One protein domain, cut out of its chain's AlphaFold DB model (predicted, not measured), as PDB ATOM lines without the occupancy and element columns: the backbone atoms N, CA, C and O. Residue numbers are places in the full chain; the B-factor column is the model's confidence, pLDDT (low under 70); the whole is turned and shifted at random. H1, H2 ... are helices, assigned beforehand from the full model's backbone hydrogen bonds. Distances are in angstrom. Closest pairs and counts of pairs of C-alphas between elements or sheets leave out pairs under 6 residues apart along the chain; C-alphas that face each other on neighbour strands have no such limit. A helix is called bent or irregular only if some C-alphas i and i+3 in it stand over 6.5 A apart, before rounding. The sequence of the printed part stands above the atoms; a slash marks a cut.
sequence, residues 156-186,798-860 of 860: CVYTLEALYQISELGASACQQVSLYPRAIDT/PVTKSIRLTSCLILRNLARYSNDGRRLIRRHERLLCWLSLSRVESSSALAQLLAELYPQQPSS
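Overview. This is residues 156 to 186 and 798 to 860 of the 860 residues of the protein "ARID domain-containing protein C08B11.3" of Ascaris suum (UniProt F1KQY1). Helices H1, H4 and H6 lie side by side in a row, H4 in the middle; H2 and H5a cross near H4's end, H5b folds back along H6, and residues 855 to 860 trail off. The printed part has 94 residues, 76 of them in six named helices, H1 to H6 in order along the chain, with no named strand; the class is all helix. It is compact, radius of gyration of the C-alphas 12.9 A, spanning 45 by 30 by 21 A.

Along the chain. H1, residues 156 to 168, begins at C-alpha (16.108, -55.556, 121.406). H2 is 171 to 179, H3 183 to 186, H4 798 to 817, 28.5 A long. H5, 819 to 837, assigned as one helix by its hydrogen bonds, is bent: C-alphas 827 and 830 are 7.8 A apart; its arms are H5a, 819 to 827, and H5b, 830 to 837. H6, 843 to 853, ends at C-alpha (6.747, -48.279, 144.293).

Arrangement. H4 touches H1, closest C-alphas Tyr 164 and Ile 810, 5.4 A, and H6, Arg 812 and Leu 849, 4.4 A. H5a touches H2, Ser 178 and Gly 821, 4.8 A, and only just H3, with 3 pairs within 8 A. H5b and H6 form a hairpin. Every O i to N i+4 pair is within hydrogen-bond range in H1, H2, H4, H5b and H6, 4 of 5 in H5a; H3 is too short.

Size, cuts and confidence. Across the cut, C-alphas 186 and 798 are 20.4 A apart. Residues 855 to 860 are under pLDDT 70.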
ATOM      1  N   CYS A 156      16.630 -55.605 120.039       95.38
ATOM      2  CA  CYS A 156      16.108 -55.556 121.406       95.38
ATOM      3  C   CYS A 156      17.209 -55.239 122.436       95.38
ATOM      4  O   CYS A 156      17.082 -54.265 123.178       95.38
ATOM      5  N   VAL A 157      18.321 -55.988 122.437       94.19
ATOM      6  CA  VAL A 157      19.428 -55.791 123.394       94.19
ATOM      7  C   VAL A 157      20.050 -54.396 123.275       94.19
ATOM      8  O   VAL A 157      20.200 -53.719 124.288       94.19
ATOM      9  N   TYR A 158      20.348 -53.920 122.061       96.44
ATOM     10  CA  TYR A 158      20.912 -52.575 121.881       96.44
ATOM     11  C   TYR A 158      19.931 -51.448 122.229       96.44
ATOM     12  O   TYR A 158      20.355 -50.381 122.671       96.44
ATOM     13  N   THR A 159      18.625 -51.675 122.073       98.31
ATOM     14  CA  THR A 159      17.611 -50.687 122.468       98.31
ATOM     15  C   THR A 159      17.408 -50.658 123.982       98.31
ATOM     16  O   THR A 159      17.214 -49.584 124.543       98.31
ATOM     17  N   LEU A 160      17.507 -51.809 124.657       98.00
ATOM     18  CA  LEU A 160      17.502 -51.889 126.120       98.00
ATOM     19  C   LEU A 160      18.744 -51.242 126.738       98.00
ATOM     20  O   LEU A 160      18.603 -50.538 127.729       98.00
ATOM     21  N   GLU A 161      19.927 -51.412 126.145       96.75
ATOM     22  CA  GLU A 161      21.136 -50.708 126.598       96.75
ATOM     23  C   GLU A 161      20.965 -49.184 126.472       96.75
ATOM     24  O   GLU A 161      21.160 -48.456 127.443       96.75
ATOM     25  N   ALA A 162      20.498 -48.693 125.318       98.31
ATOM     26  CA  ALA A 162      20.222 -47.268 125.134       98.31
ATOM     27  C   ALA A 162      19.161 -46.742 126.119       98.31
ATOM     28  O   ALA A 162      19.378 -45.709 126.747       98.31
ATOM     29  N   LEU A 163      18.044 -47.456 126.313       98.50
ATOM     30  CA  LEU A 163      17.014 -47.083 127.293       98.50
ATOM     31  C   LEU A 163      17.517 -47.133 128.742       98.50
ATOM     32  O   LEU A 163      17.056 -46.340 129.562       98.50
ATOM     33  N   TYR A 164      18.455 -48.026 129.067       98.38
ATOM     34  CA  TYR A 164      19.078 -48.079 130.385       98.38
ATOM     35  C   TYR A 164      19.929 -46.837 130.646       98.38
ATOM     36  O   TYR A 164      19.665 -46.141 131.626       98.38
ATOM     37  N   GLN A 165      20.841 -46.481 129.734       97.81
ATOM     38  CA  GLN A 165      21.651 -45.263 129.875       97.81
ATOM     39  C   GLN A 165      20.778 -43.990 129.882       97.81
ATOM     40  O   GLN A 165      20.996 -43.094 130.693       97.81
ATOM     41  N   ILE A 166      19.713 -43.940 129.068       97.69
ATOM     42  CA  ILE A 166      18.700 -42.867 129.117       97.69
ATOM     43  C   ILE A 166      17.996 -42.805 130.489       97.69
ATOM     44  O   ILE A 166      17.643 -41.721 130.945       97.69
ATOM     45  N   SER A 167      17.784 -43.937 131.168       96.94
ATOM     46  CA  SER A 167      17.159 -43.967 132.501       96.94
ATOM     47  C   SER A 167      18.103 -43.570 133.646       96.94
ATOM     48  O   SER A 167      17.628 -43.141 134.696       96.94
ATOM     49  N   GLU A 168      19.421 -43.685 133.457       95.88
ATOM     50  CA  GLU A 168      20.427 -43.240 134.435       95.88
ATOM     51  C   GLU A 168      20.712 -41.724 134.331       95.88
ATOM     52  O   GLU A 168      21.142 -41.134 135.319       95.88
ATOM     53  N   LEU A 169      20.355 -41.055 133.217       92.69
ATOM     54  CA  LEU A 169      20.382 -39.579 133.095       92.69
ATOM     55  C   LEU A 169      19.535 -38.850 134.158       92.69
ATOM     56  O   LEU A 169      19.727 -37.663 134.385       92.69
ATOM     57  N   GLY A 170      18.586 -39.534 134.807       90.75
ATOM     58  CA  GLY A 170      17.817 -38.989 135.925       90.75
ATOM     59  C   GLY A 170      16.392 -38.553 135.575       90.75
ATOM     60  O   GLY A 170      15.718 -39.139 134.724       90.75
ATOM     61  N   ALA A 171      15.875 -37.571 136.318       93.56
ATOM     62  CA  ALA A 171      14.433 -37.337 136.441       93.56
ATOM     63  C   ALA A 171      13.757 -36.817 135.167       93.56
ATOM     64  O   ALA A 171      12.642 -37.247 134.867       93.56
ATOM     65  N   SER A 172      14.418 -35.942 134.405       94.00
ATOM     66  CA  SER A 172      13.863 -35.394 133.161       94.00
ATOM     67  C   SER A 172      13.661 -36.500 132.115       94.00
ATOM     68  O   SER A 172      12.533 -36.759 131.686       94.00
ATOM     69  N   ALA A 173      14.723 -37.251 131.810       95.19
ATOM     70  CA  ALA A 173      14.679 -38.379 130.882       95.19
ATOM     71  C   ALA A 173      13.721 -39.492 131.355       95.19
ATOM     72  O   ALA A 173      12.892 -39.975 130.577       95.19
ATOM     73  N   CYS A 174      13.741 -39.850 132.647       96.94
ATOM     74  CA  CYS A 174      12.800 -40.828 133.210       96.94
ATOM     75  C   CYS A 174      11.335 -40.391 133.077       96.94
ATOM     76  O   CYS A 174      10.464 -41.230 132.832       96.94
ATOM     77  N   GLN A 175      11.038 -39.096 133.221       95.62
ATOM     78  CA  GLN A 175       9.693 -38.559 133.026       95.62
ATOM     79  C   GLN A 175       9.274 -38.633 131.551       95.62
ATOM     80  O   GLN A 175       8.165 -39.085 131.263       95.62
ATOM     81  N   GLN A 176      10.153 -38.264 130.613       95.81
ATOM     82  CA  GLN A 176       9.881 -38.351 129.171       95.81
ATOM     83  C   GLN A 176       9.614 -39.797 128.721       95.81
ATOM     84  O   GLN A 176       8.609 -40.056 128.055       95.81
ATOM     85  N   VAL A 177      10.450 -40.751 129.149       97.50
ATOM     86  CA  VAL A 177      10.262 -42.185 128.868       97.50
ATOM     87  C   VAL A 177       8.967 -42.708 129.501       97.50
ATOM     88  O   VAL A 177       8.203 -43.403 128.833       97.50
ATOM     89  N   SER A 178       8.667 -42.343 130.753       96.50
ATOM     90  CA  SER A 178       7.449 -42.797 131.449       96.50
ATOM     91  C   SER A 178       6.152 -42.274 130.825       96.50
ATOM     92  O   SER A 178       5.118 -42.936 130.919       96.50
ATOM     93  N   LEU A 179       6.189 -41.093 130.198       94.00
ATOM     94  CA  LEU A 179       5.047 -40.501 129.498       94.00
ATOM     95  C   LEU A 179       4.875 -41.018 128.059       94.00
ATOM     96  O   LEU A 179       3.823 -40.777 127.460       94.00
ATOM     97  N   TYR A 180       5.853 -41.734 127.492       95.88
ATOM     98  CA  TYR A 180       5.723 -42.281 126.142       95.88
ATOM     99  C   TYR A 180       4.677 -43.425 126.093       95.88
ATOM    100  O   TYR A 180       4.732 -44.351 126.911       95.88
ATOM    101  N   PRO A 181       3.714 -43.415 125.144       94.06
ATOM    102  CA  PRO A 181       2.643 -44.410 125.089       94.06
ATOM    103  C   PRO A 181       3.137 -45.861 125.042       94.06
ATOM    104  O   PRO A 181       3.893 -46.258 124.158       94.06
ATOM    105  N   ARG A 182       2.635 -46.678 125.976       92.81
ATOM    106  CA  ARG A 182       3.014 -48.085 126.197       92.81
ATOM    107  C   ARG A 182       4.481 -48.337 126.575       92.81
ATOM    108  O   ARG A 182       4.889 -49.496 126.544       92.81
ATOM    109  N   ALA A 183       5.280 -47.330 126.941       96.44
ATOM    110  CA  ALA A 183       6.674 -47.556 127.348       96.44
ATOM    111  C   ALA A 183       6.772 -48.546 128.520       96.44
ATOM    112  O   ALA A 183       7.453 -49.565 128.429       96.44
ATOM    113  N   ILE A 184       6.012 -48.278 129.589       97.00
ATOM    114  CA  ILE A 184       5.938 -49.130 130.781       97.00
ATOM    115  C   ILE A 184       5.421 -50.531 130.439       97.00
ATOM    116  O   ILE A 184       6.022 -51.512 130.861       97.00
ATOM    117  N   ASP A 185       4.345 -50.629 129.655       96.25
ATOM    118  CA  ASP A 185       3.746 -51.917 129.280       96.25
ATOM    119  C   ASP A 185       4.746 -52.775 128.482       96.25
ATOM    120  O   ASP A 185       4.990 -53.925 128.831       96.25
ATOM    121  N   THR A 186       5.428 -52.176 127.498       97.06
ATOM    122  CA  THR A 186       6.461 -52.842 126.679       97.06
ATOM    123  C   THR A 186       7.641 -53.333 127.529       97.06
ATOM    124  O   THR A 186       8.161 -54.424 127.307       97.06
ATOM    125  N   PRO A 798      21.167 -67.205 128.972       82.50
ATOM    126  CA  PRO A 798      21.847 -65.968 129.380       82.50
ATOM    127  C   PRO A 798      21.313 -64.697 128.703       82.50
ATOM    128  O   PRO A 798      21.338 -63.627 129.302       82.50
ATOM    129  N   VAL A 799      20.774 -64.809 127.484       83.56
ATOM    130  CA  VAL A 799      20.180 -63.672 126.758       83.56
ATOM    131  C   VAL A 799      18.748 -63.373 127.226       83.56
ATOM    132  O   VAL A 799      18.348 -62.215 127.262       83.56
ATOM    133  N   THR A 800      17.982 -64.383 127.664       89.31
ATOM    134  CA  THR A 800      16.706 -64.157 128.373       89.31
ATOM    135  C   THR A 800      16.966 -63.400 129.674       89.31
ATOM    136  O   THR A 800      16.293 -62.411 129.957       89.31
ATOM    137  N   LYS A 801      17.988 -63.826 130.432       88.25
ATOM    138  CA  LYS A 801      18.393 -63.198 131.695       88.25
ATOM    139  C   LYS A 801      18.774 -61.732 131.521       88.25
ATOM    140  O   LYS A 801      18.253 -60.901 132.257       88.25
ATOM    141  N   SER A 802      19.632 -61.401 130.550       90.31
ATOM    142  CA  SER A 802      20.039 -60.008 130.323       90.31
ATOM    143  C   SER A 802      18.863 -59.122 129.906       90.31
ATOM    144  O   SER A 802      18.690 -58.052 130.479       90.31
ATOM    145  N   ILE A 803      18.002 -59.586 128.992       93.38
ATOM    146  CA  ILE A 803      16.813 -58.838 128.552       93.38
ATOM    147  C   ILE A 803      15.859 -58.569 129.728       93.38
ATOM    148  O   ILE A 803      15.497 -57.413 129.968       93.38
ATOM    149  N   ARG A 804      15.504 -59.607 130.503       94.00
ATOM    150  CA  ARG A 804      14.630 -59.462 131.681       94.00
ATOM    151  C   ARG A 804      15.264 -58.554 132.740       94.00
ATOM    152  O   ARG A 804      14.584 -57.685 133.276       94.00
ATOM    153  N   LEU A 805      16.559 -58.715 133.031       93.94
ATOM    154  CA  LEU A 805      17.270 -57.918 134.036       93.94
ATOM    155  C   LEU A 805      17.350 -56.436 133.651       93.94
ATOM    156  O   LEU A 805      16.952 -55.596 134.456       93.94
ATOM    157  N   THR A 806      17.808 -56.105 132.439       96.50
ATOM    158  CA  THR A 806      17.929 -54.707 131.995       96.50
ATOM    159  C   THR A 806      16.563 -54.023 131.939       96.50
ATOM    160  O   THR A 806      16.439 -52.893 132.406       96.50
ATOM    161  N   SER A 807      15.506 -54.719 131.495       97.69
ATOM    162  CA  SER A 807      14.144 -54.163 131.533       97.69
ATOM    163  C   SER A 807      13.671 -53.860 132.965       97.69
ATOM    164  O   SER A 807      13.139 -52.782 133.236       97.69
ATOM    165  N   CYS A 808      13.936 -54.759 133.922       97.06
ATOM    166  CA  CYS A 808      13.633 -54.525 135.338       97.06
ATOM    167  C   CYS A 808      14.443 -53.367 135.951       97.06
ATOM    168  O   CYS A 808      13.918 -52.649 136.803       97.06
ATOM    169  N   LEU A 809      15.695 -53.164 135.524       97.38
ATOM    170  CA  LEU A 809      16.528 -52.039 135.965       97.38
ATOM    171  C   LEU A 809      16.012 -50.700 135.417       97.38
ATOM    172  O   LEU A 809      15.862 -49.761 136.198       97.38
ATOM    173  N   ILE A 810      15.636 -50.637 134.132       98.19
ATOM    174  CA  ILE A 810      14.961 -49.464 133.548       98.19
ATOM    175  C   ILE A 810      13.683 -49.161 134.340       98.19
ATOM    176  O   ILE A 810      13.518 -48.049 134.832       98.19
ATOM    177  N   LEU A 811      12.804 -50.151 134.542       98.00
ATOM    178  CA  LEU A 811      11.565 -49.972 135.310       98.00
ATOM    179  C   LEU A 811      11.828 -49.456 136.734       98.00
ATOM    180  O   LEU A 811      11.114 -48.562 137.191       98.00
ATOM    181  N   ARG A 812      12.855 -49.971 137.429       96.62
ATOM    182  CA  ARG A 812      13.270 -49.486 138.759       96.62
ATOM    183  C   ARG A 812      13.666 -48.010 138.710       96.62
ATOM    184  O   ARG A 812      13.227 -47.244 139.563       96.62
ATOM    185  N   ASN A 813      14.449 -47.602 137.714       97.06
ATOM    186  CA  ASN A 813      14.888 -46.216 137.553       97.06
ATOM    187  C   ASN A 813      13.701 -45.287 137.228       97.06
ATOM    188  O   ASN A 813      13.543 -44.246 137.866       97.06
ATOM    189  N   LEU A 814      12.789 -45.709 136.343       97.50
ATOM    190  CA  LEU A 814      11.542 -44.986 136.056       97.50
ATOM    191  C   LEU A 814      10.652 -44.853 137.305       97.50
ATOM    192  O   LEU A 814      10.116 -43.777 137.556       97.50
ATOM    193  N   ALA A 815      10.519 -45.901 138.125       96.19
ATOM    194  CA  ALA A 815       9.796 -45.825 139.396       96.19
ATOM    195  C   ALA A 815      10.475 -44.868 140.389       96.19
ATOM    196  O   ALA A 815       9.796 -44.059 141.026       96.19
ATOM    197  N   ARG A 816      11.806 -44.930 140.502       94.88
ATOM    198  CA  ARG A 816      12.607 -44.088 141.397       94.88
ATOM    199  C   ARG A 816      12.471 -42.607 141.052       94.88
ATOM    200  O   ARG A 816      12.135 -41.819 141.935       94.88
ATOM    201  N   TYR A 817      12.667 -42.243 139.786       94.81
ATOM    202  CA  TYR A 817      12.810 -40.850 139.354       94.81
ATOM    203  C   TYR A 817      11.554 -40.211 138.727       94.81
ATOM    204  O   TYR A 817      11.483 -38.986 138.674       94.81
ATOM    205  N   SER A 818      10.548 -40.983 138.284       95.56
ATOM    206  CA  SER A 818       9.289 -40.446 137.730       95.56
ATOM    207  C   SER A 818       8.072 -40.811 138.585       95.56
ATOM    208  O   SER A 818       7.761 -41.980 138.817       95.56
ATOM    209  N   ASN A 819       7.306 -39.795 138.996       92.62
ATOM    210  CA  ASN A 819       6.030 -39.985 139.696       92.62
ATOM    211  C   ASN A 819       4.957 -40.613 138.788       92.62
ATOM    212  O   ASN A 819       4.172 -41.454 139.238       92.62
ATOM    213  N   ASP A 820       4.934 -40.240 137.506       93.19
ATOM    214  CA  ASP A 820       4.049 -40.837 136.505       93.19
ATOM    215  C   ASP A 820       4.457 -42.281 136.195       93.19
ATOM    216  O   ASP A 820       3.592 -43.157 136.201       93.19
ATOM    217  N   GLY A 821       5.758 -42.553 136.049       94.88
ATOM    218  CA  GLY A 821       6.317 -43.902 135.939       94.88
ATOM    219  C   GLY A 821       5.898 -44.779 137.117       94.88
ATOM    220  O   GLY A 821       5.238 -45.799 136.923       94.88
ATOM    221  N   ARG A 822       6.147 -44.330 138.356       95.19
ATOM    222  CA  ARG A 822       5.719 -45.025 139.586       95.19
ATOM    223  C   ARG A 822       4.203 -45.286 139.615       95.19
ATOM    224  O   ARG A 822       3.778 -46.377 139.992       95.19
ATOM    225  N   ARG A 823       3.369 -44.329 139.180       94.50
ATOM    226  CA  ARG A 823       1.900 -44.492 139.099       94.50
ATOM    227  C   ARG A 823       1.468 -45.496 138.022       94.50
ATOM    228  O   ARG A 823       0.494 -46.217 138.233       94.50
ATOM    229  N   LEU A 824       2.153 -45.535 136.881       95.38
ATOM    230  CA  LEU A 824       1.865 -46.467 135.790       95.38
ATOM    231  C   LEU A 824       2.320 -47.891 136.132       95.38
ATOM    232  O   LEU A 824       1.547 -48.826 135.939       95.38
ATOM    233  N   ILE A 825       3.513 -48.058 136.710       96.50
ATOM    234  CA  ILE A 825       4.076 -49.375 137.049       96.50
ATOM    235  C   ILE A 825       3.237 -50.098 138.116       96.50
ATOM    236  O   ILE A 825       3.051 -51.310 138.011       96.50
ATOM    237  N   ARG A 826       2.616 -49.381 139.070       94.88
ATOM    238  CA  ARG A 826       1.670 -49.979 140.042       94.88
ATOM    239  C   ARG A 826       0.495 -50.733 139.393       94.88
ATOM    240  O   ARG A 826      -0.057 -51.638 140.007       94.88
ATOM    241  N   ARG A 827       0.128 -50.440 138.136       95.06
ATOM    242  CA  ARG A 827      -0.893 -51.219 137.396       95.06
ATOM    243  C   ARG A 827      -0.469 -52.673 137.164       95.06
ATOM    244  O   ARG A 827      -1.318 -53.557 137.117       95.06
ATOM    245  N   HIS A 828       0.838 -52.904 137.060       95.31
ATOM    246  CA  HIS A 828       1.469 -54.204 136.823       95.31
ATOM    247  C   HIS A 828       1.997 -54.858 138.107       95.31
ATOM    248  O   HIS A 828       2.578 -55.940 138.054       95.31
ATOM    249  N   GLU A 829       1.775 -54.243 139.273       94.00
ATOM    250  CA  GLU A 829       2.334 -54.673 140.561       94.00
ATOM    251  C   GLU A 829       2.052 -56.147 140.876       94.00
ATOM    252  O   GLU A 829       2.958 -56.866 141.281       94.00
ATOM    253  N   ARG A 830       0.842 -56.651 140.598       92.12
ATOM    254  CA  ARG A 830       0.505 -58.071 140.811       92.12
ATOM    255  C   ARG A 830       1.403 -59.027 140.012       92.12
ATOM    256  O   ARG A 830       1.761 -60.086 140.527       92.12
ATOM    257  N   LEU A 831       1.755 -58.667 138.776       90.38
ATOM    258  CA  LEU A 831       2.660 -59.449 137.930       90.38
ATOM    259  C   LEU A 831       4.102 -59.320 138.434       90.38
ATOM    260  O   LEU A 831       4.773 -60.329 138.630       90.38
ATOM    261  N   LEU A 832       4.549 -58.097 138.730       92.00
ATOM    262  CA  LEU A 832       5.901 -57.819 139.229       92.00
ATOM    263  C   LEU A 832       6.172 -58.489 140.588       92.00
ATOM    264  O   LEU A 832       7.245 -59.057 140.777       92.00
ATOM    265  N   CYS A 833       5.192 -58.520 141.496       89.81
ATOM    266  CA  CYS A 833       5.244 -59.270 142.754       89.81
ATOM    267  C   CYS A 833       5.406 -60.775 142.517       89.81
ATOM    268  O   CYS A 833       6.265 -61.403 143.137       89.81
ATOM    269  N   TRP A 834       4.637 -61.359 141.594       87.00
ATOM    270  CA  TRP A 834       4.739 -62.785 141.271       87.00
ATOM    271  C   TRP A 834       6.088 -63.137 140.615       87.00
ATOM    272  O   TRP A 834       6.710 -64.128 140.995       87.00
ATOM    273  N   LEU A 835       6.600 -62.281 139.723       85.69
ATOM    274  CA  LEU A 835       7.941 -62.418 139.140       85.69
ATOM    275  C   LEU A 835       9.063 -62.225 140.181       85.69
ATOM    276  O   LEU A 835      10.052 -62.943 140.146       85.69
ATOM    277  N   SER A 836       8.919 -61.300 141.138       87.38
ATOM    278  CA  SER A 836       9.917 -61.075 142.202       87.38
ATOM    279  C   SER A 836      10.048 -62.258 143.167       87.38
ATOM    280  O   SER A 836      11.093 -62.459 143.786       87.38
ATOM    281  N   LEU A 837       8.976 -63.045 143.286       84.19
ATOM    282  CA  LEU A 837       8.934 -64.270 144.069       84.19
ATOM    283  C   LEU A 837       9.520 -65.458 143.287       84.19
ATOM    284  O   LEU A 837      10.149 -66.324 143.896       84.19
ATOM    285  N   SER A 838       9.326 -65.507 141.964       80.62
ATOM    286  CA  SER A 838       9.805 -66.599 141.108       80.62
ATOM    287  C   SER A 838      11.342 -66.679 141.035       80.62
ATOM    288  O   SER A 838      12.069 -65.813 141.517       80.62
ATOM    289  N   ARG A 839      11.865 -67.769 140.457       75.75
ATOM    290  CA  ARG A 839      13.312 -68.061 140.433       75.75
ATOM    291  C   ARG A 839      14.106 -67.313 139.350       75.75
ATOM    292  O   ARG A 839      15.278 -67.631 139.158       75.75
ATOM    293  N   VAL A 840      13.496 -66.348 138.662       80.56
ATOM    294  CA  VAL A 840      14.163 -65.544 137.623       80.56
ATOM    295  C   VAL A 840      15.337 -64.749 138.199       80.56
ATOM    296  O   VAL A 840      15.286 -64.279 139.342       80.56
ATOM    297  N   GLU A 841      16.403 -64.555 137.421       80.81
ATOM    298  CA  GLU A 841      17.599 -63.846 137.912       80.81
ATOM    299  C   GLU A 841      17.312 -62.360 138.220       80.81
ATOM    300  O   GLU A 841      17.888 -61.776 139.139       80.81
ATOM    301  N   SER A 842      16.328 -61.772 137.534       85.69
ATOM    302  CA  SER A 842      15.838 -60.411 137.778       85.69
ATOM    303  C   SER A 842      15.030 -60.244 139.077       85.69
ATOM    304  O   SER A 842      14.715 -59.109 139.435       85.69
ATOM    305  N   SER A 843      14.732 -61.317 139.824       85.94
ATOM    306  CA  SER A 843      13.928 -61.289 141.065       85.94
ATOM    307  C   SER A 843      14.434 -60.281 142.107       85.94
ATOM    308  O   SER A 843      13.641 -59.581 142.736       85.94
ATOM    309  N   SER A 844      15.757 -60.127 142.238       86.44
ATOM    310  CA  SER A 844      16.384 -59.128 143.119       86.44
ATOM    311  C   SER A 844      16.129 -57.683 142.658       86.44
ATOM    312  O   SER A 844      15.786 -56.820 143.466       86.44
ATOM    313  N   ALA A 845      16.229 -57.416 141.350       88.56
ATOM    314  CA  ALA A 845      15.936 -56.101 140.772       88.56
ATOM    315  C   ALA A 845      14.433 -55.776 140.835       88.56
ATOM    316  O   ALA A 845      14.058 -54.641 141.120       88.56
ATOM    317  N   LEU A 846      13.572 -56.782 140.654       91.50
ATOM    318  CA  LEU A 846      12.123 -56.671 140.832       91.50
ATOM    319  C   LEU A 846      11.745 -56.352 142.286       91.50
ATOM    320  O   LEU A 846      10.906 -55.488 142.514       91.50
ATOM    321  N   ALA A 847      12.395 -56.973 143.275       89.50
ATOM    322  CA  ALA A 847      12.180 -56.637 144.683       89.50
ATOM    323  C   ALA A 847      12.596 -55.186 145.012       89.50
ATOM    324  O   ALA A 847      11.899 -54.505 145.764       89.50
ATOM    325  N   GLN A 848      13.684 -54.683 144.410       91.44
ATOM    326  CA  GLN A 848      14.081 -53.268 144.519       91.44
ATOM    327  C   GLN A 848      13.062 -52.332 143.852       91.44
ATOM    328  O   GLN A 848      12.680 -51.327 144.444       91.44
ATOM    329  N   LEU A 849      12.583 -52.674 142.651       94.31
ATOM    330  CA  LEU A 849      11.522 -51.939 141.957       94.31
ATOM    331  C   LEU A 849      10.248 -51.848 142.808       94.31
ATOM    332  O   LEU A 849       9.683 -50.768 142.952       94.31
ATOM    333  N   LEU A 850       9.807 -52.961 143.396       93.00
ATOM    334  CA  LEU A 850       8.616 -52.997 144.248       93.00
ATOM    335  C   LEU A 850       8.784 -52.140 145.510       93.00
ATOM    336  O   LEU A 850       7.839 -51.460 145.898       93.00
ATOM    337  N   ALA A 851       9.982 -52.098 146.103       90.19
ATOM    338  CA  ALA A 851      10.281 -51.164 147.188       90.19
ATOM    339  C   ALA A 851      10.187 -49.697 146.723       90.19
ATOM    340  O   ALA A 851       9.555 -48.886 147.394       90.19
ATOM    341  N   GLU A 852      10.713 -49.358 145.541       91.62
ATOM    342  CA  GLU A 852      10.568 -48.015 144.951       91.62
ATOM    343  C   GLU A 852       9.100 -47.657 144.624       91.62
ATOM    344  O   GLU A 852       8.750 -46.479 144.601       91.62
ATOM    345  N   LEU A 853       8.175 -48.612 144.445       90.75
ATOM    346  CA  LEU A 853       6.747 -48.279 144.293       90.75
ATOM    347  C   LEU A 853       6.126 -47.674 145.562       90.75
ATOM    348  O   LEU A 853       5.129 -46.952 145.450       90.75
ATOM    349  N   TYR A 854       6.722 -47.895 146.734       86.06
ATOM    350  CA  TYR A 854       6.234 -47.425 148.030       86.06
ATOM    351  C   TYR A 854       7.271 -46.502 148.687       86.06
ATOM    352  O   TYR A 854       8.182 -46.988 149.356       86.06
ATOM    353  N   PRO A 855       7.169 -45.166 148.514       66.06
ATOM    354  CA  PRO A 855       8.079 -44.253 149.195       66.06
ATOM    355  C   PRO A 855       7.958 -44.448 150.710       66.06
ATOM    356  O   PRO A 855       6.859 -44.369 151.262       66.06
ATOM    357  N   GLN A 856       9.092 -44.693 151.368       55.75
ATOM    358  CA  GLN A 856       9.172 -44.679 152.826       55.75
ATOM    359  C   GLN A 856       8.659 -43.323 153.315       55.75
ATOM    360  O   GLN A 856       9.102 -42.281 152.824       55.75
ATOM    361  N   GLN A 857       7.720 -43.318 154.263       40.81
ATOM    362  CA  GLN A 857       7.370 -42.075 154.942       40.81
ATOM    363  C   GLN A 857       8.618 -41.576 155.685       40.81
ATOM    364  O   GLN A 857       9.261 -42.383 156.361       40.81
ATOM    365  N   PRO A 858       8.983 -40.284 155.581       42.62
ATOM    366  CA  PRO A 858      10.065 -39.747 156.389       42.62
ATOM    367  C   PRO A 858       9.682 -39.893 157.864       42.62
ATOM    368  O   PRO A 858       8.655 -39.366 158.300       42.62
ATOM    369  N   SER A 859      10.492 -40.636 158.619       40.44
ATOM    370  CA  SER A 859      10.335 -40.769 160.068       40.44
ATOM    371  C   SER A 859      10.397 -39.378 160.695       40.44
ATOM    372  O   SER A 859      11.421 -38.703 160.575       40.44
ATOM    373  N   SER A 860       9.274 -38.957 161.279       36.72
ATOM    374  CA  SER A 860       9.056 -37.613 161.832       36.72
ATOM    375  C   SER A 860       9.645 -37.446 163.230       36.72
ATOM    376  O   SER A 860       9.685 -38.460 163.963       36.72
TER     377      SER A 860